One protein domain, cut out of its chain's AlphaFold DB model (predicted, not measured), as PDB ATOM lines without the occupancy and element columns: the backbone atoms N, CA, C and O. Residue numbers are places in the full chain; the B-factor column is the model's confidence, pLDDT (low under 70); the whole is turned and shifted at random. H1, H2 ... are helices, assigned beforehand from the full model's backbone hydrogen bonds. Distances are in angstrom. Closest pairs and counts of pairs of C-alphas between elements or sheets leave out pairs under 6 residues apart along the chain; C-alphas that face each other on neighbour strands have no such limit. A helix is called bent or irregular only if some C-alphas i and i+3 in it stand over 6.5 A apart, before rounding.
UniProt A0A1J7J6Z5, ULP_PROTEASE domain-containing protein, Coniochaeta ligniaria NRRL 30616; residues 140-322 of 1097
ATOM      1  N   GLU A 140     167.490 163.917 179.879       94.62
ATOM      2  CA  GLU A 140     167.391 163.796 178.415       94.62
ATOM      3  C   GLU A 140     166.136 164.507 177.856       94.62
ATOM      4  O   GLU A 140     166.205 165.096 176.780       94.62
ATOM      5  N   GLU A 141     165.019 164.564 178.596       95.62
ATOM      6  CA  GLU A 141     163.855 165.393 178.220       95.62
ATOM      7  C   GLU A 141     164.183 166.889 178.280       95.62
ATOM      8  O   GLU A 141     163.830 167.641 177.373       95.62
ATOM      9  N   ALA A 142     164.914 167.328 179.310       95.50
ATOM     10  CA  ALA A 142     165.399 168.703 179.400       95.50
ATOM     11  C   ALA A 142     166.413 169.033 178.285       95.50
ATOM     12  O   ALA A 142     166.440 170.157 177.786       95.50
ATOM     13  N   LEU A 143     167.218 168.051 177.855       96.25
ATOM     14  CA  LEU A 143     168.145 168.192 176.728       96.25
ATOM     15  C   LEU A 143     167.389 168.341 175.399       96.25
ATOM     16  O   LEU A 143     167.725 169.206 174.589       96.25
ATOM     17  N   ALA A 144     166.340 167.540 175.190       95.94
ATOM     18  CA  ALA A 144     165.449 167.667 174.041       95.94
ATOM     19  C   ALA A 144     164.729 169.027 174.034       95.94
ATOM     20  O   ALA A 144     164.727 169.701 173.005       95.94
ATOM     21  N   ALA A 145     164.211 169.473 175.185       96.12
ATOM     22  CA  ALA A 145     163.553 170.770 175.330       96.12
ATOM     23  C   ALA A 145     164.465 171.940 174.922       96.12
ATOM     24  O   ALA A 145     164.008 172.851 174.232       96.12
ATOM     25  N   VAL A 146     165.757 171.895 175.286       96.56
ATOM     26  CA  VAL A 146     166.751 172.897 174.861       96.56
ATOM     27  C   VAL A 146     166.932 172.908 173.342       96.56
ATOM     28  O   VAL A 146     166.882 173.979 172.747       96.56
ATOM     29  N   ARG A 147     167.063 171.740 172.695       96.81
ATOM     30  CA  ARG A 147     167.194 171.647 171.226       96.81
ATOM     31  C   ARG A 147     165.963 172.159 170.470       96.81
ATOM     32  O   ARG A 147     166.096 172.630 169.348       96.81
ATOM     33  N   THR A 148     164.771 172.054 171.060       96.12
ATOM     34  CA  THR A 148     163.512 172.507 170.439       96.12
ATOM     35  C   THR A 148     163.152 173.970 170.715       96.12
ATOM     36  O   THR A 148     162.198 174.473 170.127       96.12
ATOM     37  N   ALA A 149     163.854 174.653 171.622       95.56
ATOM     38  CA  ALA A 149     163.504 176.009 172.028       95.56
ATOM     39  C   ALA A 149     164.058 177.053 171.040       95.56
ATOM     40  O   ALA A 149     165.266 177.285 170.986       95.56
ATOM     41  N   SER A 150     163.175 177.718 170.292       90.06
ATOM     42  CA  SER A 150     163.538 178.799 169.359       90.06
ATOM     43  C   SER A 150     163.477 180.194 169.990       90.06
ATOM     44  O   SER A 150     164.250 181.074 169.626       90.06
ATOM     45  N   GLU A 151     162.565 180.413 170.940       93.44
ATOM     46  CA  GLU A 151     162.365 181.718 171.578       93.44
ATOM     47  C   GLU A 151     163.327 181.925 172.761       93.44
ATOM     48  O   GLU A 151     163.406 181.043 173.621       93.44
ATOM     49  N   PRO A 152     163.976 183.097 172.928       89.06
ATOM     50  CA  PRO A 152     164.925 183.332 174.025       89.06
ATOM     51  C   PRO A 152     164.347 183.073 175.427       89.06
ATOM     52  O   PRO A 152     165.043 182.578 176.313       89.06
ATOM     53  N   GLY A 153     163.056 183.350 175.644       91.06
ATOM     54  CA  GLY A 153     162.374 183.028 176.904       91.06
ATOM     55  C   GLY A 153     162.247 181.518 177.153       91.06
ATOM     56  O   GLY A 153     162.468 181.054 178.272       91.06
ATOM     57  N   GLN A 154     161.959 180.743 176.101       93.56
ATOM     58  CA  GLN A 154     161.908 179.281 176.157       93.56
ATOM     59  C   GLN A 154     163.312 178.696 176.331       93.56
ATOM     60  O   GLN A 154     163.509 177.862 177.210       93.56
ATOM     61  N   GLN A 155     164.302 179.186 175.576       92.69
ATOM     62  CA  GLN A 155     165.703 178.764 175.678       92.69
ATOM     63  C   GLN A 155     166.242 178.963 177.096       92.69
ATOM     64  O   GLN A 155     166.853 178.052 177.652       92.69
ATOM     65  N   LYS A 156     165.951 180.109 177.727       93.38
ATOM     66  CA  LYS A 156     166.321 180.387 179.124       93.38
ATOM     67  C   LYS A 156     165.707 179.376 180.099       93.38
ATOM     68  O   LYS A 156     166.407 178.869 180.975       93.38
ATOM     69  N   MET A 157     164.415 179.072 179.960       92.50
ATOM     70  CA  MET A 157     163.718 178.132 180.847       92.50
ATOM     71  C   MET A 157     164.157 176.681 180.622       92.50
ATOM     72  O   MET A 157     164.421 175.968 181.591       92.50
ATOM     73  N   ALA A 158     164.316 176.255 179.368       94.56
ATOM     74  CA  ALA A 158     164.834 174.937 179.021       94.56
ATOM     75  C   ALA A 158     166.274 174.755 179.532       94.56
ATOM     76  O   ALA A 158     166.576 173.743 180.159       94.56
ATOM     77  N   TRP A 159     167.135 175.768 179.378       94.88
ATOM     78  CA  TRP A 159     168.506 175.769 179.899       94.88
ATOM     79  C   TRP A 159     168.545 175.646 181.424       94.88
ATOM     80  O   TRP A 159     169.217 174.765 181.959       94.88
ATOM     81  N   ARG A 160     167.763 176.463 182.143       93.25
ATOM     82  CA  ARG A 160     167.614 176.364 183.608       93.25
ATOM     83  C   ARG A 160     167.124 174.981 184.038       93.25
ATOM     84  O   ARG A 160     167.674 174.416 184.981       93.25
ATOM     85  N   THR A 161     166.165 174.409 183.312       93.81
ATOM     86  CA  THR A 161     165.661 173.048 183.552       93.81
ATOM     87  C   THR A 161     166.756 172.000 183.325       93.81
ATOM     88  O   THR A 161     166.966 171.152 184.186       93.81
ATOM     89  N   LEU A 162     167.545 172.104 182.251       95.12
ATOM     90  CA  LEU A 162     168.673 171.210 181.964       95.12
ATOM     91  C   LEU A 162     169.723 171.220 183.086       95.12
ATOM     92  O   LEU A 162     170.146 170.158 183.547       95.12
ATOM     93  N   ILE A 163     170.103 172.403 183.576       93.06
ATOM     94  CA  ILE A 163     171.059 172.565 184.685       93.06
ATOM     95  C   ILE A 163     170.484 171.974 185.986       93.06
ATOM     96  O   ILE A 163     171.190 171.295 186.736       93.06
ATOM     97  N   TRP A 164     169.194 172.200 186.256       92.56
ATOM     98  CA  TRP A 164     168.483 171.704 187.438       92.56
ATOM     99  C   TRP A 164     168.344 170.172 187.433       92.56
ATOM    100  O   TRP A 164     168.675 169.511 188.424       92.56
ATOM    101  N   SER A 165     167.957 169.577 186.304       92.12
ATOM    102  CA  SER A 165     167.864 168.124 186.110       92.12
ATOM    103  C   SER A 165     169.239 167.449 186.093       92.12
ATOM    104  O   SER A 165     169.401 166.377 186.676       92.12
ATOM    105  N   TYR A 166     170.277 168.090 185.544       93.56
ATOM    106  CA  TYR A 166     171.664 167.626 185.683       93.56
ATOM    107  C   TYR A 166     172.108 167.601 187.155       93.56
ATOM    108  O   TYR A 166     172.598 166.581 187.645       93.56
ATOM    109  N   ALA A 167     171.886 168.698 187.890       91.19
ATOM    110  CA  ALA A 167     172.216 168.804 189.312       91.19
ATOM    111  C   ALA A 167     171.402 167.840 190.197       91.19
ATOM    112  O   ALA A 167     171.818 167.534 191.316       91.19
ATOM    113  N   SER A 168     170.269 167.333 189.705       87.50
ATOM    114  CA  SER A 168     169.491 166.270 190.355       87.50
ATOM    115  C   SER A 168     170.270 164.958 190.340       87.50
ATOM    116  O   SER A 168     170.577 164.411 191.397       87.50
ATOM    117  N   ASN A 169     170.653 164.521 189.139       82.44
ATOM    118  CA  ASN A 169     171.053 163.144 188.852       82.44
ATOM    119  C   ASN A 169     172.564 162.888 188.958       82.44
ATOM    120  O   ASN A 169     173.003 161.753 188.783       82.44
ATOM    121  N   ARG A 170     173.382 163.923 189.200       75.81
ATOM    122  CA  ARG A 170     174.848 163.809 189.243       75.81
ATOM    123  C   ARG A 170     175.463 164.550 190.423       75.81
ATOM    124  O   ARG A 170     175.171 165.716 190.674       75.81
ATOM    125  N   GLU A 171     176.400 163.882 191.087       73.56
ATOM    126  CA  GLU A 171     177.148 164.392 192.244       73.56
ATOM    127  C   GLU A 171     178.201 165.456 191.885       73.56
ATOM    128  O   GLU A 171     178.814 166.055 192.767       73.56
ATOM    129  N   HIS A 172     178.482 165.659 190.596       83.00
ATOM    130  CA  HIS A 172     179.653 166.396 190.110       83.00
ATOM    131  C   HIS A 172     179.230 167.576 189.212       83.00
ATOM    132  O   HIS A 172     179.243 167.453 187.982       83.00
ATOM    133  N   PRO A 173     178.846 168.732 189.797       81.62
ATOM    134  CA  PRO A 173     178.419 169.909 189.034       81.62
ATOM    135  C   PRO A 173     179.539 170.489 188.158       81.62
ATOM    136  O   PRO A 173     179.264 171.007 187.081       81.62
ATOM    137  N   TRP A 174     180.806 170.324 188.556       83.81
ATOM    138  CA  TRP A 174     181.968 170.737 187.759       83.81
ATOM    139  C   TRP A 174     182.095 170.001 186.414       83.81
ATOM    140  O   TRP A 174     182.753 170.510 185.521       83.81
ATOM    141  N   LYS A 175     181.434 168.850 186.221       86.88
ATOM    142  CA  LYS A 175     181.390 168.157 184.919       86.88
ATOM    143  C   LYS A 175     180.312 168.679 183.957       86.88
ATOM    144  O   LYS A 175     180.158 168.131 182.870       86.88
ATOM    145  N   PHE A 176     179.544 169.707 184.334       90.12
ATOM    146  CA  PHE A 176     178.487 170.244 183.471       90.12
ATOM    147  C   PHE A 176     179.010 170.804 182.128       90.12
ATOM    148  O   PHE A 176     178.426 170.428 181.114       90.12
ATOM    149  N   PRO A 177     180.100 171.608 182.063       89.44
ATOM    150  CA  PRO A 177     180.622 172.116 180.788       89.44
ATOM    151  C   PRO A 177     181.074 171.007 179.826       89.44
ATOM    152  O   PRO A 177     180.620 170.964 178.688       89.44
ATOM    153  N   GLU A 178     181.887 170.060 180.319       86.44
ATOM    154  CA  GLU A 178     182.334 168.865 179.578       86.44
ATOM    155  C   GLU A 178     181.140 168.090 178.998       86.44
ATOM    156  O   GLU A 178     181.116 167.709 177.830       86.44
ATOM    157  N   TRP A 179     180.127 167.847 179.836       93.19
ATOM    158  CA  TRP A 179     178.976 167.040 179.453       93.19
ATOM    159  C   TRP A 179     178.046 167.746 178.469       93.19
ATOM    160  O   TRP A 179     177.458 167.068 177.630       93.19
ATOM    161  N   VAL A 180     177.883 169.069 178.577       93.88
ATOM    162  CA  VAL A 180     176.957 169.798 177.707       93.88
ATOM    163  C   VAL A 180     177.542 170.027 176.313       93.88
ATOM    164  O   VAL A 180     176.805 169.830 175.353       93.88
ATOM    165  N   LEU A 181     178.853 170.288 176.181       89.06
ATOM    166  CA  LEU A 181     179.542 170.237 174.878       89.06
ATOM    167  C   LEU A 181     179.396 168.856 174.222       89.06
ATOM    168  O   LEU A 181     179.034 168.750 173.058       89.06
ATOM    169  N   GLY A 182     179.570 167.772 174.986       91.62
ATOM    170  CA  GLY A 182     179.364 166.404 174.495       91.62
ATOM    171  C   GLY A 182     177.902 166.015 174.204       91.62
ATOM    172  O   GLY A 182     177.615 164.820 174.070       91.62
ATOM    173  N   LYS A 183     176.958 166.971 174.183       95.12
ATOM    174  CA  LYS A 183     175.510 166.727 174.042       95.12
ATOM    175  C   LYS A 183     174.720 167.795 173.275       95.12
ATOM    176  O   LYS A 183     173.631 167.463 172.800       95.12
ATOM    177  N   LEU A 184     175.206 169.027 173.159       94.50
ATOM    178  CA  LEU A 184     174.589 170.122 172.407       94.50
ATOM    179  C   LEU A 184     175.642 170.818 171.551       94.50
ATOM    180  O   LEU A 184     176.776 170.995 171.987       94.50
ATOM    181  N   ASP A 185     175.225 171.269 170.377       92.94
ATOM    182  CA  ASP A 185     176.068 172.025 169.459       92.94
ATOM    183  C   ASP A 185     176.434 173.395 170.058       92.94
ATOM    184  O   ASP A 185     175.645 174.001 170.798       92.94
ATOM    185  N   GLU A 186     177.630 173.903 169.742       89.75
ATOM    186  CA  GLU A 186     178.157 175.133 170.351       89.75
ATOM    187  C   GLU A 186     177.269 176.365 170.118       89.75
ATOM    188  O   GLU A 186     177.197 177.225 170.998       89.75
ATOM    189  N   ASP A 187     176.532 176.425 169.006       90.44
ATOM    190  CA  ASP A 187     175.570 177.496 168.726       90.44
ATOM    191  C   ASP A 187     174.338 177.443 169.640       90.44
ATOM    192  O   ASP A 187     173.867 178.482 170.103       90.44
ATOM    193  N   ILE A 188     173.822 176.245 169.944       93.50
ATOM    194  CA  ILE A 188     172.682 176.064 170.859       93.50
ATOM    195  C   ILE A 188     173.110 176.462 172.274       93.50
ATOM    196  O   ILE A 188     172.396 177.185 172.973       93.50
ATOM    197  N   ILE A 189     174.312 176.047 172.682       93.56
ATOM    198  CA  ILE A 189     174.921 176.462 173.948       93.56
ATOM    199  C   ILE A 189     175.089 177.986 173.983       93.56
ATOM    200  O   ILE A 189     174.693 178.617 174.968       93.56
ATOM    201  N   HIS A 190     175.609 178.598 172.914       89.50
ATOM    202  CA  HIS A 190     175.807 180.042 172.863       89.50
ATOM    203  C   HIS A 190     174.481 180.807 172.977       89.50
ATOM    204  O   HIS A 190     174.378 181.733 173.788       89.50
ATOM    205  N   GLN A 191     173.442 180.369 172.260       90.56
ATOM    206  CA  GLN A 191     172.086 180.915 172.358       90.56
ATOM    207  C   GLN A 191     171.517 180.788 173.778       90.56
ATOM    208  O   GLN A 191     171.057 181.779 174.342       90.56
ATOM    209  N   CYS A 192     171.636 179.624 174.425       93.00
ATOM    210  CA  CYS A 192     171.226 179.444 175.820       93.00
ATOM    211  C   CYS A 192     171.977 180.368 176.799       93.00
ATOM    212  O   CYS A 192     171.384 180.879 177.754       93.00
ATOM    213  N   LEU A 193     173.265 180.632 176.563       90.12
ATOM    214  CA  LEU A 193     174.061 181.573 177.357       90.12
ATOM    215  C   LEU A 193     173.647 183.036 177.100       90.12
ATOM    216  O   LEU A 193     173.535 183.809 178.054       90.12
ATOM    217  N   MET A 194     173.340 183.414 175.852       87.62
ATOM    218  CA  MET A 194     172.752 184.720 175.512       87.62
ATOM    219  C   MET A 194     171.352 184.900 176.116       87.62
ATOM    220  O   MET A 194     171.036 185.982 176.606       87.62
ATOM    221  N   ALA A 195     170.530 183.853 176.146       89.25
ATOM    222  CA  ALA A 195     169.203 183.862 176.757       89.25
ATOM    223  C   ALA A 195     169.266 183.965 178.293       89.25
ATOM    224  O   ALA A 195     168.444 184.642 178.921       89.25
ATOM    225  N   GLU A 196     170.256 183.334 178.933       88.12
ATOM    226  CA  GLU A 196     170.468 183.432 180.378       88.12
ATOM    227  C   GLU A 196     171.038 184.792 180.801       88.12
ATOM    228  O   GLU A 196     170.434 185.470 181.635       88.12
ATOM    229  N   PHE A 197     172.175 185.195 180.235       83.31
ATOM    230  CA  PHE A 197     172.934 186.364 180.693       83.31
ATOM    231  C   PHE A 197     172.602 187.661 179.935       83.31
ATOM    232  O   PHE A 197     172.962 188.748 180.384       83.31
ATOM    233  N   GLY A 198     171.898 187.558 178.807       86.88
ATOM    234  CA  GLY A 198     171.629 188.652 177.878       86.88
ATOM    235  C   GLY A 198     172.731 188.803 176.823       86.88
ATOM    236  O   GLY A 198     173.918 188.829 177.152       86.88
ATOM    237  N   ASP A 199     172.320 188.988 175.563       82.19
ATOM    238  CA  ASP A 199     173.169 189.363 174.414       82.19
ATOM    239  C   ASP A 199     174.236 190.391 174.814       82.19
ATOM    240  O   ASP A 199     175.436 190.131 174.725       82.19
ATOM    241  N   VAL A 200     173.802 191.529 175.364       75.75
ATOM    242  CA  VAL A 200     174.693 192.645 175.704       75.75
ATOM    243  C   VAL A 200     175.777 192.246 176.712       75.75
ATOM    244  O   VAL A 200     176.869 192.803 176.643       75.75
ATOM    245  N   ALA A 201     175.533 191.291 177.616       69.94
ATOM    246  CA  ALA A 201     176.563 190.788 178.527       69.94
ATOM    247  C   ALA A 201     177.545 189.866 177.790       69.94
ATOM    248  O   ALA A 201     178.745 190.139 177.783       69.94
ATOM    249  N   MET A 202     177.041 188.841 177.094       79.06
ATOM    250  CA  MET A 202     177.858 187.900 176.311       79.06
ATOM    251  C   MET A 202     178.746 188.623 175.288       79.06
ATOM    252  O   MET A 202     179.967 188.455 175.270       79.06
ATOM    253  N   ASN A 203     178.149 189.508 174.492       73.94
ATOM    254  CA  ASN A 203     178.814 190.189 173.387       73.94
ATOM    255  C   ASN A 203     179.686 191.369 173.840       73.94
ATOM    256  O   ASN A 203     180.620 191.743 173.128       73.94
ATOM    257  N   LYS A 204     179.445 191.962 175.019       69.81
ATOM    258  CA  LYS A 204     180.342 192.985 175.588       69.81
ATOM    259  C   LYS A 204     181.521 192.372 176.339       69.81
ATOM    260  O   LYS A 204     182.630 192.875 176.187       69.81
ATOM    261  N   THR A 205     181.289 191.316 177.115       65.81
ATOM    262  CA  THR A 205     182.334 190.617 177.866       65.81
ATOM    263  C   THR A 205     183.184 189.775 176.916       65.81
ATOM    264  O   THR A 205     184.321 190.138 176.630       65.81
ATOM    265  N   TRP A 206     182.639 188.692 176.362       66.69
ATOM    266  CA  TRP A 206     183.442 187.699 175.648       66.69
ATOM    267  C   TRP A 206     183.834 188.133 174.235       66.69
ATOM    268  O   TRP A 206     185.004 188.025 173.886       66.69
ATOM    269  N   ILE A 207     182.928 188.711 173.439       65.44
ATOM    270  CA  ILE A 207     183.303 189.138 172.077       65.44
ATOM    271  C   ILE A 207     184.107 190.449 172.095       65.44
ATOM    272  O   ILE A 207     185.215 190.494 171.565       65.44
ATOM    273  N   LYS A 208     183.602 191.525 172.721       65.94
ATOM    274  CA  LYS A 208     184.229 192.864 172.619       65.94
ATOM    275  C   LYS A 208     185.428 193.115 173.539       65.94
ATOM    276  O   LYS A 208     186.318 193.850 173.122       65.94
ATOM    277  N   ALA A 209     185.464 192.581 174.763       59.47
ATOM    278  CA  ALA A 209     186.607 192.792 175.665       59.47
ATOM    279  C   ALA A 209     187.699 191.718 175.520       59.47
ATOM    280  O   ALA A 209     188.833 191.942 175.944       59.47
ATOM    281  N   TYR A 210     187.358 190.569 174.928       58.53
ATOM    282  CA  TYR A 210     188.170 189.357 174.999       58.53
ATOM    283  C   TYR A 210     188.392 188.643 173.653       58.53
ATOM    284  O   TYR A 210     189.453 188.050 173.478       58.53
ATOM    285  N   GLY A 211     187.486 188.750 172.674       56.22
ATOM    286  CA  GLY A 211     187.540 187.990 171.416       56.22
ATOM    287  C   GLY A 211     188.734 188.288 170.498       56.22
ATOM    288  O   GLY A 211     189.073 187.463 169.659       56.22
ATOM    289  N   SER A 212     189.409 189.429 170.674       58.50
ATOM    290  CA  SER A 212     190.666 189.774 169.982       58.50
ATOM    291  C   SER A 212     191.927 189.559 170.834       58.50
ATOM    292  O   SER A 212     193.041 189.832 170.388       58.50
ATOM    293  N   GLY A 213     191.789 189.091 172.078       67.00
ATOM    294  CA  GLY A 213     192.916 188.872 172.979       67.00
ATOM    295  C   GLY A 213     193.535 187.488 172.795       67.00
ATOM    296  O   GLY A 213     192.877 186.495 173.097       67.00
ATOM    297  N   LYS A 214     194.831 187.416 172.424       68.25
ATOM    298  CA  LYS A 214     195.623 186.156 172.352       68.25
ATOM    299  C   LYS A 214     195.349 185.253 173.562       68.25
ATOM    300  O   LYS A 214     195.069 184.076 173.406       68.25
ATOM    301  N   LEU A 215     195.338 185.852 174.754       61.84
ATOM    302  CA  LEU A 215     195.061 185.224 176.049       61.84
ATOM    303  C   LEU A 215     193.749 184.416 176.103       61.84
ATOM    304  O   LEU A 215     193.710 183.358 176.719       61.84
ATOM    305  N   VAL A 216     192.681 184.897 175.466       68.50
ATOM    306  CA  VAL A 216     191.358 184.254 175.498       68.50
ATOM    307  C   VAL A 216     191.215 183.250 174.362       68.50
ATOM    308  O   VAL A 216     190.670 182.178 174.590       68.50
ATOM    309  N   ALA A 217     191.785 183.532 173.187       70.75
ATOM    310  CA  ALA A 217     191.906 182.540 172.118       70.75
ATOM    311  C   ALA A 217     192.723 181.312 172.572       70.75
ATOM    312  O   ALA A 217     192.332 180.179 172.300       70.75
ATOM    313  N   THR A 218     193.802 181.519 173.339       68.88
ATOM    314  CA  THR A 218     194.558 180.438 173.989       68.88
ATOM    315  C   THR A 218     193.691 179.654 174.974       68.88
ATOM    316  O   THR A 218     193.734 178.431 174.940       68.88
ATOM    317  N   VAL A 219     192.880 180.311 175.812       69.38
ATOM    318  CA  VAL A 219     192.017 179.622 176.796       69.38
ATOM    319  C   VAL A 219     190.832 178.895 176.146       69.38
ATOM    320  O   VAL A 219     190.480 177.815 176.604       69.38
ATOM    321  N   ALA A 220     190.265 179.422 175.057       76.69
ATOM    322  CA  ALA A 220     189.255 178.734 174.248       76.69
ATOM    323  C   ALA A 220     189.831 177.453 173.620       76.69
ATOM    324  O   ALA A 220     189.338 176.363 173.895       76.69
ATOM    325  N   ARG A 221     190.966 177.564 172.909       73.50
ATOM    326  CA  ARG A 221     191.720 176.426 172.346       73.50
ATOM    327  C   ARG A 221     192.117 175.390 173.408       73.50
ATOM    328  O   ARG A 221     192.094 174.197 173.147       73.50
ATOM    329  N   PHE A 222     192.491 175.841 174.602       69.88
ATOM    330  CA  PHE A 222     192.921 174.997 175.723       69.88
ATOM    331  C   PHE A 222     191.762 174.237 176.396       69.88
ATOM    332  O   PHE A 222     191.994 173.170 176.958       69.88
ATOM    333  N   LEU A 223     190.529 174.755 176.341       72.94
ATOM    334  CA  LEU A 223     189.321 174.064 176.819       72.94
ATOM    335  C   LEU A 223     188.566 173.317 175.702       72.94
ATOM    336  O   LEU A 223     187.469 172.828 175.956       72.94
ATOM    337  N   ASP A 224     189.152 173.237 174.502       75.06
ATOM    338  CA  ASP A 224     188.558 172.682 173.275       75.06
ATOM    339  C   ASP A 224     187.189 173.303 172.931       75.06
ATOM    340  O   ASP A 224     186.196 172.625 172.685       75.06
ATOM    341  N   VAL A 225     187.142 174.640 172.978       77.88
ATOM    342  CA  VAL A 225     185.956 175.462 172.700       77.88
ATOM    343  C   VAL A 225     186.217 176.298 171.453       77.88
ATOM    344  O   VAL A 225     187.111 177.150 171.453       77.88
ATOM    345  N   GLN A 226     185.425 176.100 170.403       77.75
ATOM    346  CA  GLN A 226     185.544 176.852 169.155       77.75
ATOM    347  C   GLN A 226     185.052 178.290 169.329       77.75
ATOM    348  O   GLN A 226     185.694 179.223 168.839       77.75
ATOM    349  N   PHE A 227     183.949 178.502 170.057       81.69
ATOM    350  CA  PHE A 227     183.364 179.830 170.228       81.69
ATOM    351  C   PHE A 227     183.785 180.499 171.556       81.69
ATOM    352  O   PHE A 227     183.346 180.075 172.628       81.69
ATOM    353  N   PRO A 228     184.541 181.620 171.559       77.25
ATOM    354  CA  PRO A 228     185.039 182.238 172.798       77.25
ATOM    355  C   PRO A 228     183.959 182.695 173.793       77.25
ATOM    356  O   PRO A 228     184.254 182.875 174.972       77.25
ATOM    357  N   GLY A 229     182.706 182.877 173.358       77.75
ATOM    358  CA  GLY A 229     181.574 183.124 174.259       77.75
ATOM    359  C   GLY A 229     181.187 181.918 175.120       77.75
ATOM    360  O   GLY A 229     180.718 182.102 176.243       77.75
ATOM    361  N   ASN A 230     181.434 180.692 174.652       84.12
ATOM    362  CA  ASN A 230     181.100 179.464 175.374       84.12
ATOM    363  C   ASN A 230     182.033 179.206 176.570       84.12
ATOM    364  O   ASN A 230     181.677 178.451 177.472       84.12
ATOM    365  N   LEU A 231     183.131 179.966 176.698       79.50
ATOM    366  CA  LEU A 231     183.894 180.096 177.949       79.50
ATOM    367  C   LEU A 231     183.023 180.531 179.148       79.50
ATOM    368  O   LEU A 231     183.350 180.222 180.297       79.50
ATOM    369  N   ALA A 232     181.868 181.163 178.904       79.19
ATOM    370  CA  ALA A 232     180.872 181.437 179.935       79.19
ATOM    371  C   ALA A 232     180.301 180.170 180.615       79.19
ATOM    372  O   ALA A 232     179.755 180.300 181.710       79.19
ATOM    373  N   LEU A 233     180.456 178.959 180.054       81.06
ATOM    374  CA  LEU A 233     180.127 177.698 180.739       81.06
ATOM    375  C   LEU A 233     180.956 177.499 182.019       81.06
ATOM    376  O   LEU A 233     180.405 177.185 183.074       81.06
ATOM    377  N   TRP A 234     182.274 177.705 181.938       79.69
ATOM    378  CA  TRP A 234     183.182 177.557 183.079       79.69
ATOM    379  C   TRP A 234     183.157 178.786 183.987       79.69
ATOM    380  O   TRP A 234     183.234 178.650 185.210       79.69
ATOM    381  N   PHE A 235     183.041 179.975 183.390       71.94
ATOM    382  CA  PHE A 235     183.361 181.244 184.043       71.94
ATOM    383  C   PHE A 235     182.190 182.225 184.227       71.94
ATOM    384  O   PHE A 235     182.350 183.203 184.950       71.94
ATOM    385  N   GLY A 236     181.036 182.020 183.590       73.88
ATOM    386  CA  GLY A 236     179.956 183.016 183.525       73.88
ATOM    387  C   GLY A 236     180.233 184.189 182.567       73.88
ATOM    388  O   GLY A 236     181.293 184.283 181.943       73.88
ATOM    389  N   ALA A 237     179.250 185.083 182.417       61.00
ATOM    390  CA  ALA A 237     179.273 186.169 181.423       61.00
ATOM    391  C   ALA A 237     179.307 187.594 182.009       61.00
ATOM    392  O   ALA A 237     179.644 188.543 181.294       61.00
ATOM    393  N   ASP A 238     178.994 187.765 183.299       57.53
ATOM    394  CA  ASP A 238     179.190 189.043 183.992       57.53
ATOM    395  C   ASP A 238     180.672 189.440 183.940       57.53
ATOM    396  O   ASP A 238     181.533 188.622 184.260       57.53
ATOM    397  N   GLY A 239     180.977 190.728 183.749       45.28
ATOM    398  CA  GLY A 239     182.335 191.282 183.918       45.28
ATOM    399  C   GLY A 239     182.907 191.210 185.352       45.28
ATOM    400  O   GLY A 239     183.944 191.802 185.637       45.28
ATOM    401  N   ILE A 240     182.208 190.524 186.263       39.69
ATOM    402  CA  ILE A 240     182.596 190.213 187.650       39.69
ATOM    403  C   ILE A 240     182.775 188.685 187.838       39.69
ATOM    404  O   ILE A 240     183.322 188.250 188.846       39.69
ATOM    405  N   GLN A 241     182.296 187.865 186.894       51.75
ATOM    406  CA  GLN A 241     182.437 186.401 186.883       51.75
ATOM    407  C   GLN A 241     183.492 185.959 185.860       51.75
ATOM    408  O   GLN A 241     184.381 185.184 186.206       51.75
ATOM    409  N   SER A 242     183.455 186.527 184.645       48.78
ATOM    410  CA  SER A 242     184.485 186.310 183.630       48.78
ATOM    411  C   SER A 242     185.868 186.627 184.218       48.78
ATOM    412  O   SER A 242     186.034 187.723 184.775       48.78
ATOM    413  N   PRO A 243     186.861 185.731 184.109       50.59
ATOM    414  CA  PRO A 243     188.190 185.955 184.651       50.59
ATOM    415  C   PRO A 243     188.774 187.234 184.048       50.59
ATOM    416  O   PRO A 243     188.815 187.407 182.834       50.59
ATOM    417  N   THR A 244     189.207 188.151 184.913       55.03
ATOM    418  CA  THR A 244     189.865 189.396 184.490       55.03
ATOM    419  C   THR A 244     191.131 189.076 183.682       55.03
ATOM    420  O   THR A 244     191.678 187.981 183.848       55.03
ATOM    421  N   PRO A 245     191.693 190.013 182.889       54.62
ATOM    422  CA  PRO A 245     192.982 189.790 182.228       54.62
ATOM    423  C   PRO A 245     194.080 189.342 183.199       54.62
ATOM    424  O   PRO A 245     194.938 188.549 182.832       54.62
ATOM    425  N   GLU A 246     194.021 189.797 184.454       53.59
ATOM    426  CA  GLU A 246     194.948 189.382 185.505       53.59
ATOM    427  C   GLU A 246     194.636 187.979 186.039       53.59
ATOM    428  O   GLU A 246     195.546 187.182 186.224       53.59
ATOM    429  N   THR A 247     193.358 187.623 186.200       55.75
ATOM    430  CA  THR A 247     192.935 186.246 186.513       55.75
ATOM    431  C   THR A 247     193.428 185.267 185.445       55.75
ATOM    432  O   THR A 247     193.933 184.201 185.777       55.75
ATOM    433  N   LEU A 248     193.306 185.640 184.167       57.84
ATOM    434  CA  LEU A 248     193.754 184.836 183.033       57.84
ATOM    435  C   LEU A 248     195.288 184.767 182.937       57.84
ATOM    436  O   LEU A 248     195.823 183.695 182.679       57.84
ATOM    437  N   ARG A 249     196.015 185.861 183.208       56.66
ATOM    438  CA  ARG A 249     197.487 185.828 183.332       56.66
ATOM    439  C   ARG A 249     197.945 184.948 184.487       56.66
ATOM    440  O   ARG A 249     198.893 184.195 184.314       56.66
ATOM    441  N   ILE A 250     197.272 185.004 185.636       57.00
ATOM    442  CA  ILE A 250     197.530 184.112 186.773       57.00
ATOM    443  C   ILE A 250     197.280 182.656 186.347       57.00
ATOM    444  O   ILE A 250     198.132 181.813 186.595       57.00
ATOM    445  N   LEU A 251     196.197 182.371 185.616       56.66
ATOM    446  CA  LEU A 251     195.906 181.051 185.031       56.66
ATOM    447  C   LEU A 251     196.879 180.594 183.920       56.66
ATOM    448  O   LEU A 251     196.808 179.437 183.523       56.66
ATOM    449  N   ILE A 252     197.803 181.437 183.450       57.53
ATOM    450  CA  ILE A 252     198.916 181.030 182.571       57.53
ATOM    451  C   ILE A 252     200.231 180.940 183.362       57.53
ATOM    452  O   ILE A 252     200.928 179.929 183.298       57.53
ATOM    453  N   GLY A 253     200.550 181.952 184.173       55.31
ATOM    454  CA  GLY A 253     201.790 182.031 184.951       55.31
ATOM    455  C   GLY A 253     201.880 181.021 186.100       55.31
ATOM    456  O   GLY A 253     202.949 180.469 186.335       55.31
ATOM    457  N   VAL A 254     200.767 180.696 186.775       51.38
ATOM    458  CA  VAL A 254     200.717 179.624 187.798       51.38
ATOM    459  C   VAL A 254     201.030 178.250 187.199       51.38
ATOM    460  O   VAL A 254     201.505 177.368 187.912       51.38
ATOM    461  N   TYR A 255     200.795 178.091 185.897       49.84
ATOM    462  CA  TYR A 255     200.978 176.858 185.137       49.84
ATOM    463  C   TYR A 255     202.238 176.894 184.256       49.84
ATOM    464  O   TYR A 255     202.475 175.965 183.494       49.84
ATOM    465  N   ASN A 256     203.060 177.943 184.397       48.38
ATOM    466  CA  ASN A 256     204.401 178.075 183.824       48.38
ATOM    467  C   ASN A 256     204.484 177.779 182.308       48.38
ATOM    468  O   ASN A 256     205.452 177.177 181.838       48.38
ATOM    469  N   VAL A 257     203.454 178.184 181.558       53.50
ATOM    470  CA  VAL A 257     203.352 177.971 180.108       53.50
ATOM    471  C   VAL A 257     204.150 179.047 179.367       53.50
ATOM    472  O   VAL A 257     203.649 180.153 179.152       53.50
ATOM    473  N   ASP A 258     205.373 178.714 178.947       53.69
ATOM    474  CA  ASP A 258     206.098 179.502 177.942       53.69
ATOM    475  C   ASP A 258     205.361 179.426 176.596       53.69
ATOM    476  O   ASP A 258     204.943 178.355 176.146       53.69
ATOM    477  N   THR A 259     205.130 180.574 175.960       52.34
ATOM    478  CA  THR A 259     204.025 180.730 174.992       52.34
ATOM    479  C   THR A 259     204.326 180.301 173.554       52.34
ATOM    480  O   THR A 259     203.582 180.672 172.640       52.34
ATOM    481  N   ASP A 260     205.411 179.557 173.351       50.66
ATOM    482  CA  ASP A 260     206.130 179.546 172.071       50.66
ATOM    483  C   ASP A 260     206.020 178.219 171.298       50.66
ATOM    484  O   ASP A 260     206.478 178.134 170.161       50.66
ATOM    485  N   THR A 261     205.344 177.195 171.845       54.50
ATOM    486  CA  THR A 261     204.933 176.005 171.068       54.50
ATOM    487  C   THR A 261     203.518 175.519 171.409       54.50
ATOM    488  O   THR A 261     203.259 175.003 172.497       54.50
ATOM    489  N   ASP A 262     202.601 175.587 170.434       46.62
ATOM    490  CA  ASP A 262     201.219 175.083 170.560       46.62
ATOM    491  C   ASP A 262     201.150 173.600 170.983       46.62
ATOM    492  O   ASP A 262     200.258 173.197 171.730       46.62
ATOM    493  N   ALA A 263     202.132 172.789 170.575       47.38
ATOM    494  CA  ALA A 263     202.217 171.372 170.932       47.38
ATOM    495  C   ALA A 263     202.435 171.124 172.441       47.38
ATOM    496  O   ALA A 263     201.942 170.125 172.972       47.38
ATOM    497  N   GLN A 264     203.143 172.013 173.151       50.00
ATOM    498  CA  GLN A 264     203.276 171.909 174.609       50.00
ATOM    499  C   GLN A 264     202.005 172.386 175.316       50.00
ATOM    500  O   GLN A 264     201.564 171.732 176.262       50.00
ATOM    501  N   VAL A 265     201.367 173.451 174.813       45.84
ATOM    502  CA  VAL A 265     200.078 173.943 175.328       45.84
ATOM    503  C   VAL A 265     199.025 172.832 175.285       45.84
ATOM    504  O   VAL A 265     198.426 172.531 176.314       45.84
ATOM    505  N   ALA A 266     198.859 172.155 174.143       44.03
ATOM    506  CA  ALA A 266     197.905 171.053 173.995       44.03
ATOM    507  C   ALA A 266     198.207 169.864 174.932       44.03
ATOM    508  O   ALA A 266     197.299 169.305 175.550       44.03
ATOM    509  N   LYS A 267     199.486 169.495 175.093       40.78
ATOM    510  CA  LYS A 267     199.899 168.371 175.951       40.78
ATOM    511  C   LYS A 267     199.717 168.650 177.451       40.78
ATOM    512  O   LYS A 267     199.478 167.713 178.212       40.78
ATOM    513  N   LEU A 268     199.819 169.911 177.875       40.78
ATOM    514  CA  LEU A 268     199.588 170.342 179.262       40.78
ATOM    515  C   LEU A 268     198.103 170.624 179.556       40.78
ATOM    516  O   LEU A 268     197.648 170.388 180.678       40.78
ATOM    517  N   ALA A 269     197.330 171.062 178.554       42.44
ATOM    518  CA  ALA A 269     195.898 171.351 178.677       42.44
ATOM    519  C   ALA A 269     195.102 170.157 179.220       42.44
ATOM    520  O   ALA A 269     194.406 170.282 180.229       42.44
ATOM    521  N   GLY A 270     195.308 168.973 178.634       43.66
ATOM    522  CA  GLY A 270     194.657 167.729 179.056       43.66
ATOM    523  C   GLY A 270     195.051 167.209 180.448       43.66
ATOM    524  O   GLY A 270     194.559 166.156 180.848       43.66
ATOM    525  N   GLN A 271     195.934 167.897 181.186       45.03
ATOM    526  CA  GLN A 271     196.367 167.482 182.525       45.03
ATOM    527  C   GLN A 271     196.040 168.481 183.644       45.03
ATOM    528  O   GLN A 271     195.797 168.040 184.767       45.03
ATOM    529  N   TRP A 272     196.102 169.799 183.407       43.50
ATOM    530  CA  TRP A 272     196.283 170.766 184.511       43.50
ATOM    531  C   TRP A 272     195.095 171.695 184.827       43.50
ATOM    532  O   TRP A 272     195.136 172.386 185.850       43.50
ATOM    533  N   PHE A 273     194.011 171.708 184.041       57.72
ATOM    534  CA  PHE A 273     192.841 172.543 184.358       57.72
ATOM    535  C   PHE A 273     191.923 171.912 185.417       57.72
ATOM    536  O   PHE A 273     190.878 171.340 185.108       57.72
ATOM    537  N   ASP A 274     192.287 172.047 186.695       65.69
ATOM    538  CA  ASP A 274     191.479 171.552 187.817       65.69
ATOM    539  C   ASP A 274     190.246 172.441 188.106       65.69
ATOM    540  O   ASP A 274     190.088 173.042 189.172       65.69
ATOM    541  N   TYR A 275     189.329 172.516 187.134       66.81
ATOM    542  CA  TYR A 275     188.020 173.160 187.283       66.81
ATOM    543  C   TYR A 275     187.213 172.543 188.433       66.81
ATOM    544  O   TYR A 275     186.513 173.242 189.168       66.81
ATOM    545  N   LYS A 276     187.378 171.232 188.645       76.38
ATOM    546  CA  LYS A 276     186.884 170.510 189.818       76.38
ATOM    547  C   LYS A 276     187.402 171.153 191.106       76.38
ATOM    548  O   LYS A 276     186.582 171.532 191.936       76.38
ATOM    549  N   GLY A 277     188.711 171.322 191.269       71.94
ATOM    550  CA  GLY A 277     189.339 171.963 192.427       71.94
ATOM    551  C   GLY A 277     188.901 173.412 192.635       71.94
ATOM    552  O   GLY A 277     188.648 173.817 193.771       71.94
ATOM    553  N   LEU A 278     188.705 174.178 191.558       70.62
ATOM    554  CA  LEU A 278     188.158 175.539 191.610       70.62
ATOM    555  C   LEU A 278     186.715 175.553 192.148       70.62
ATOM    556  O   LEU A 278     186.408 176.296 193.085       70.62
ATOM    557  N   ILE A 279     185.837 174.694 191.621       73.75
ATOM    558  CA  ILE A 279     184.444 174.570 192.080       73.75
ATOM    559  C   ILE A 279     184.362 173.970 193.493       73.75
ATOM    560  O   ILE A 279     183.532 174.402 194.291       73.75
ATOM    561  N   GLN A 280     185.242 173.033 193.851       77.56
ATOM    562  CA  GLN A 280     185.348 172.479 195.207       77.56
ATOM    563  C   GLN A 280     185.847 173.527 196.214       77.56
ATOM    564  O   GLN A 280     185.310 173.612 197.318       77.56
ATOM    565  N   THR A 281     186.794 174.385 195.825       73.31
ATOM    566  CA  THR A 281     187.271 175.511 196.646       73.31
ATOM    567  C   THR A 281     186.173 176.556 196.850       73.31
ATOM    568  O   THR A 281     185.964 177.016 197.973       73.31
ATOM    569  N   TYR A 282     185.409 176.886 195.802       74.81
ATOM    570  CA  TYR A 282     184.235 177.759 195.897       74.81
ATOM    571  C   TYR A 282     183.147 177.170 196.811       74.81
ATOM    572  O   TYR A 282     182.673 177.855 197.722       74.81
ATOM    573  N   ALA A 283     182.811 175.889 196.630       78.88
ATOM    574  CA  ALA A 283     181.832 175.186 197.452       78.88
ATOM    575  C   ALA A 283     182.249 175.147 198.930       78.88
ATOM    576  O   ALA A 283     181.470 175.544 199.797       78.88
ATOM    577  N   GLY A 284     183.500 174.773 199.217       79.94
ATOM    578  CA  GLY A 284     184.063 174.787 200.568       79.94
ATOM    579  C   GLY A 284     184.068 176.186 201.193       79.94
ATOM    580  O   GLY A 284     183.628 176.354 202.327       79.94
ATOM    581  N   ARG A 285     184.468 177.224 200.442       76.06
ATOM    582  CA  ARG A 285     184.471 178.622 200.916       76.06
ATOM    583  C   ARG A 285     183.070 179.142 201.272       76.06
ATOM    584  O   ARG A 285     182.955 180.028 202.124       76.06
ATOM    585  N   LEU A 286     182.020 178.616 200.641       77.50
ATOM    586  CA  LEU A 286     180.621 178.958 200.918       77.50
ATOM    587  C   LEU A 286     179.902 177.975 201.863       77.50
ATOM    588  O   LEU A 286     178.753 178.234 202.217       77.50
ATOM    589  N   ASN A 287     180.558 176.894 202.302       82.44
ATOM    590  CA  ASN A 287     179.941 175.754 203.000       82.44
ATOM    591  C   ASN A 287     178.751 175.140 202.230       82.44
ATOM    592  O   ASN A 287     177.745 174.741 202.820       82.44
ATOM    593  N   LEU A 288     178.855 175.081 200.901       83.00
ATOM    594  CA  LEU A 288     177.873 174.434 200.035       83.00
ATOM    595  C   LEU A 288     177.998 172.912 200.159       83.00
ATOM    596  O   LEU A 288     178.886 172.298 199.569       83.00
ATOM    597  N   ASP A 289     177.081 172.300 200.911       86.62
ATOM    598  CA  ASP A 289     176.885 170.848 200.917       86.62
ATOM    599  C   ASP A 289     176.564 170.353 199.497       86.62
ATOM    600  O   ASP A 289     175.472 170.598 198.982       86.62
ATOM    601  N   MET A 290     177.504 169.634 198.881       85.69
ATOM    602  CA  MET A 290     177.360 169.084 197.531       85.69
ATOM    603  C   MET A 290     176.418 167.869 197.468       85.69
ATOM    604  O   MET A 290     176.057 167.445 196.369       85.69
ATOM    605  N   GLY A 291     175.950 167.341 198.605       85.94
ATOM    606  CA  GLY A 291     174.825 166.405 198.675       85.94
ATOM    607  C   GLY A 291     173.486 167.056 198.302       85.94
ATOM    608  O   GLY A 291     172.603 166.391 197.752       85.94
ATOM    609  N   ASN A 292     173.349 168.372 198.482       89.19
ATOM    610  CA  ASN A 292     172.131 169.119 198.181       89.19
ATOM    611  C   ASN A 292     172.056 169.574 196.707       89.19
ATOM    612  O   ASN A 292     172.893 170.334 196.214       89.19
ATOM    613  N   ARG A 293     170.974 169.185 196.017       87.81
ATOM    614  CA  ARG A 293     170.634 169.584 194.634       87.81
ATOM    615  C   ARG A 293     170.706 171.099 194.401       87.81
ATOM    616  O   ARG A 293     171.272 171.530 193.399       87.81
ATOM    617  N   LYS A 294     170.180 171.915 195.327       86.56
ATOM    618  CA  LYS A 294     170.164 173.387 195.200       86.56
ATOM    619  C   LYS A 294     171.574 173.978 195.273       86.56
ATOM    620  O   LYS A 294     171.876 174.933 194.561       86.56
ATOM    621  N   HIS A 295     172.448 173.387 196.087       87.06
ATOM    622  CA  HIS A 295     173.855 173.775 196.172       87.06
ATOM    623  C   HIS A 295     174.637 173.343 194.929       87.06
ATOM    624  O   HIS A 295     175.342 174.169 194.356       87.06
ATOM    625  N   ARG A 296     174.451 172.102 194.444       87.88
ATOM    626  CA  ARG A 296     175.051 171.651 193.174       87.88
ATOM    627  C   ARG A 296     174.654 172.558 192.011       87.88
ATOM    628  O   ARG A 296     175.533 172.994 191.279       87.88
ATOM    629  N   HIS A 297     173.372 172.909 191.891       85.81
ATOM    630  CA  HIS A 297     172.887 173.876 190.903       85.81
ATOM    631  C   HIS A 297     173.547 175.258 191.064       85.81
ATOM    632  O   HIS A 297     174.005 175.832 190.082       85.81
ATOM    633  N   GLY A 298     173.659 175.776 192.294       78.56
ATOM    634  CA  GLY A 298     174.332 177.053 192.578       78.56
ATOM    635  C   GLY A 298     175.836 177.072 192.264       78.56
ATOM    636  O   GLY A 298     176.372 178.134 191.950       78.56
ATOM    637  N   CYS A 299     176.502 175.914 192.306       78.69
ATOM    638  CA  CYS A 299     177.899 175.753 191.897       78.69
ATOM    639  C   CYS A 299     178.094 175.808 190.374       78.69
ATOM    640  O   CYS A 299     179.135 176.288 189.930       78.69
ATOM    641  N   ILE A 300     177.129 175.358 189.564       78.12
ATOM    642  CA  ILE A 300     177.224 175.482 188.101       78.12
ATOM    643  C   ILE A 300     177.130 176.981 187.751       78.12
ATOM    644  O   ILE A 300     176.263 177.692 188.260       78.12
ATOM    645  N   PHE A 301     178.073 177.487 186.949       67.44
ATOM    646  CA  PHE A 301     178.343 178.924 186.722       67.44
ATOM    647  C   PHE A 301     178.609 179.772 187.992       67.44
ATOM    648  O   PHE A 301     178.611 181.000 187.901       67.44
ATOM    649  N   ALA A 302     178.787 179.165 189.176       57.94
ATOM    650  CA  ALA A 302     178.946 179.859 190.464       57.94
ATOM    651  C   ALA A 302     177.913 180.994 190.698       57.94
ATOM    652  O   ALA A 302     178.255 182.098 191.139       57.94
ATOM    653  N   ARG A 303     176.643 180.750 190.331       48.59
ATOM    654  CA  ARG A 303     175.611 181.800 190.195       48.59
ATOM    655  C   ARG A 303     175.305 182.542 191.493       48.59
ATOM    656  O   ARG A 303     175.038 183.744 191.461       48.59
ATOM    657  N   SER A 304     175.254 181.838 192.623       42.38
ATOM    658  CA  SER A 304     174.656 182.387 193.840       42.38
ATOM    659  C   SER A 304     175.613 183.313 194.591       42.38
ATOM    660  O   SER A 304     176.599 182.904 195.205       42.38
ATOM    661  N   THR A 305     175.257 184.595 194.657       38.41
ATOM    662  CA  THR A 305     175.801 185.497 195.674       38.41
ATOM    663  C   THR A 305     175.154 185.176 197.018       38.41
ATOM    664  O   THR A 305     174.257 185.889 197.470       38.41
ATOM    665  N   LEU A 306     175.580 184.076 197.645       36.81
ATOM    666  CA  LEU A 306     175.087 183.658 198.953       36.81
ATOM    667  C   LEU A 306     175.256 184.808 199.959       36.81
ATOM    668  O   LEU A 306     176.378 185.172 200.328       36.81
ATOM    669  N   LYS A 307     174.128 185.392 200.388       40.09
ATOM    670  CA  LYS A 307     174.066 186.367 201.482       40.09
ATOM    671  C   LYS A 307     174.529 185.646 202.752       40.09
ATOM    672  O   LYS A 307     173.761 184.928 203.391       40.09
ATOM    673  N   ARG A 308     175.812 185.800 203.098       38.38
ATOM    674  CA  ARG A 308     176.363 185.364 204.390       38.38
ATOM    675  C   ARG A 308     175.511 186.004 205.496       38.38
ATOM    676  O   ARG A 308     175.059 187.133 205.326       38.38
ATOM    677  N   ARG A 309     175.274 185.325 206.625       40.22
ATOM    678  CA  ARG A 309     174.608 185.979 207.770       40.22
ATOM    679  C   ARG A 309     175.479 187.162 208.231       40.22
ATOM    680  O   ARG A 309     176.609 186.947 208.662       40.22
ATOM    681  N   GLY A 310     174.953 188.383 208.106       48.41
ATOM    682  CA  GLY A 310     175.667 189.648 208.329       48.41
ATOM    683  C   GLY A 310     176.102 190.351 207.030       48.41
ATOM    684  O   GLY A 310     176.332 189.707 206.013       48.41
ATOM    685  N   ASN A 311     176.239 191.682 207.076       41.72
ATOM    686  CA  ASN A 311     176.272 192.606 205.919       41.72
ATOM    687  C   ASN A 311     177.541 192.554 205.025       41.72
ATOM    688  O   ASN A 311     178.002 193.579 204.521       41.72
ATOM    689  N   GLN A 312     178.147 191.385 204.822       43.88
ATOM    690  CA  GLN A 312     179.290 191.215 203.924       43.88
ATOM    691  C   GLN A 312     178.833 191.055 202.470       43.88
ATOM    692  O   GLN A 312     177.962 190.244 202.162       43.88
ATOM    693  N   LYS A 313     179.457 191.825 201.567       45.75
ATOM    694  CA  LYS A 313     179.179 191.790 200.125       45.75
ATOM    695  C   LYS A 313     179.321 190.374 199.556       45.75
ATOM    696  O   LYS A 313     180.254 189.652 199.906       45.75
ATOM    697  N   ALA A 314     178.423 190.061 198.621       44.22
ATOM    698  CA  ALA A 314     178.438 188.931 197.694       44.22
ATOM    699  C   ALA A 314     179.813 188.258 197.510       44.22
ATOM    700  O   ALA A 314     180.702 188.794 196.844       44.22
ATOM    701  N   VAL A 315     179.971 187.049 198.053       45.56
ATOM    702  CA  VAL A 315     181.163 186.225 197.825       45.56
ATOM    703  C   VAL A 315     181.037 185.522 196.472       45.56
ATOM    704  O   VAL A 315     180.444 184.454 196.362       45.56
ATOM    705  N   ARG A 316     181.597 186.152 195.437       50.31
ATOM    706  CA  ARG A 316     181.852 185.543 194.123       50.31
ATOM    707  C   ARG A 316     183.274 184.962 194.070       50.31
ATOM    708  O   ARG A 316     184.112 185.306 194.914       50.31
ATOM    709  N   LEU A 317     183.526 184.106 193.075       46.47
ATOM    710  CA  LEU A 317     184.877 183.711 192.661       46.47
ATOM    711  C   LEU A 317     185.715 184.959 192.350       46.47
ATOM    712  O   LEU A 317     185.258 185.877 191.673       46.47
ATOM    713  N   ALA A 318     186.940 184.994 192.859       47.09
ATOM    714  CA  ALA A 318     187.910 186.063 192.666       47.09
ATOM    715  C   ALA A 318     189.296 185.459 192.352       47.09
ATOM    716  O   ALA A 318     189.517 184.284 192.642       47.09
ATOM    717  N   PRO A 319     190.280 186.235 191.843       42.00
ATOM    718  CA  PRO A 319     191.614 185.705 191.515       42.00
ATOM    719  C   PRO A 319     192.273 184.935 192.673       42.00
ATOM    720  O   PRO A 319     192.933 183.927 192.470       42.00
ATOM    721  N   LYS A 320     192.019 185.376 193.911       47.78
ATOM    722  CA  LYS A 320     192.516 184.775 195.161       47.78
ATOM    723  C   LYS A 320     191.905 183.418 195.544       47.78
ATOM    724  O   LYS A 320     192.370 182.832 196.519       47.78
ATOM    725  N   ASP A 321     190.842 182.982 194.868       50.50
ATOM    726  CA  ASP A 321     190.238 181.653 195.049       50.50
ATOM    727  C   ASP A 321     190.925 180.603 194.162       50.50
ATOM    728  O   ASP A 321     190.853 179.413 194.450       50.50
ATOM    729  N   ILE A 322     191.674 181.052 193.149       52.56
ATOM    730  CA  ILE A 322     192.612 180.241 192.367       52.56
ATOM    731  C   ILE A 322     193.907 180.112 193.180       52.56
ATOM    732  O   ILE A 322     194.935 180.719 192.880       52.56
TER     733      ILE A 322
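Overview. This is residues 140 to 322 of the 1097 residues of the protein "ULP_PROTEASE domain-containing protein" of Coniochaeta ligniaria NRRL 30616 (UniProt A0A1J7J6Z5). Eleven helices, most of them short and crossing one another, make a compact cluster with H7 in its middle; the hairpin of H1 and H2 lies at one end, and at the other H8 and H9 pack on H6 without reaching each other. H3, H4 and H11 fill the space between the hairpin and H7, H10 packs on H3 and H11, and the last 20 residues, 303 to 322, form a tail with no named element that loops out around Gly 310. The printed part has 183 residues, with eleven named helices, H1 to H11 in order along the chain, and no named strand; the class is all helix. The whole is compact, with a radius of gyration of the C-alphas of 16.4 A and spans of 44 by 42 by 29 A.

Along the chain. H1, residues 140 to 148, begins at C-alpha 140 at (167.391, 163.796, 178.415). H2, residues 152 to 169, is the longest helix, 25.8 A from first to last C-alpha. H3 is residues 173 to 181, H4 is residues 186 to 197 and 16.1 A long, and H5 is residues 199 to 210 and 15.0 A long. H6 is residues 214 to 222, and H7, residues 228 to 235, begins at C-alpha 228 at (185.039, 182.238, 172.798). H8 is residues 245 to 253, H9 is residues 262 to 272 and 15.4 A long, and H10 is residues 275 to 286 and 16.6 A long. H11, residues 293 to 302, ends at C-alpha 302 at (178.946, 179.859, 190.464). H3 and H11 are irregular: C-alphas 174 and 177 are 7.2 A apart, and C-alphas 298 and 301 are 7.3 A apart.

Arrangement. H1 and H2 form a helical hairpin, at a shallow tilt of 15 degrees, opposite ways; their closest C-alphas, of Ala 142 and Leu 162, are 4.9 A apart. H2 touches H4 with residues 152 to 159 alone, about perpendicular at 80 degrees, the C-alphas of Lys 156 and Ala 195 being closest at 5.1 A. With residues 163 to 168 alone H2 touches H11, closest at the C-alphas of Ala 167 and His 297, 5.4 A. H3 touches H11 at a steep tilt of 62 degrees, closest at the C-alphas of Pro 173 and Arg 296, 5.6 A. H7 touches H4 at the C-alphas of His 190 and Asn 230, 5.9 A, and H5 at those of Trp 206 and Gly 229, 5.1 A. H7 also touches H11 at the C-alphas of Phe 235 and Phe 301, 6.1 A, and H6 at those of Ala 220 and Pro 228, 5.7 A. H6 touches H8, closest at the C-alphas of Leu 215 and Leu 248, 7.1 A, and only just touches H9, with 3 pairs of C-alphas within 8 A, closest at those of Phe 222 and Ala 269, 5.6 A. H8 and H9 are apart. H10 touches H3 with residues 275 to 279 alone, closest at the C-alphas of Trp 174 and Lys 276, 5.3 A. Every O i to N i+4 pair is within hydrogen-bond range in H1, H2, H4, H6, H8 and H10; the counts are 3 of 5 in H3, 5 of 8 in H5, 5 of 7 in H9, 4 of 6 in H11 and 1 of 4 in H7, where 3 of 5 O i to N i+3 pairs are within range.

Size, cuts and confidence. The two C-alphas farthest apart, of Ala 263 and Gly 310, are 49.4 A apart. The printed part has no cut, and no link between helices is long. The mean pLDDT of the printed part is 71.8; 78 residues are under 70, among them residues 204 to 216, 237 to 275 and 301 to 322.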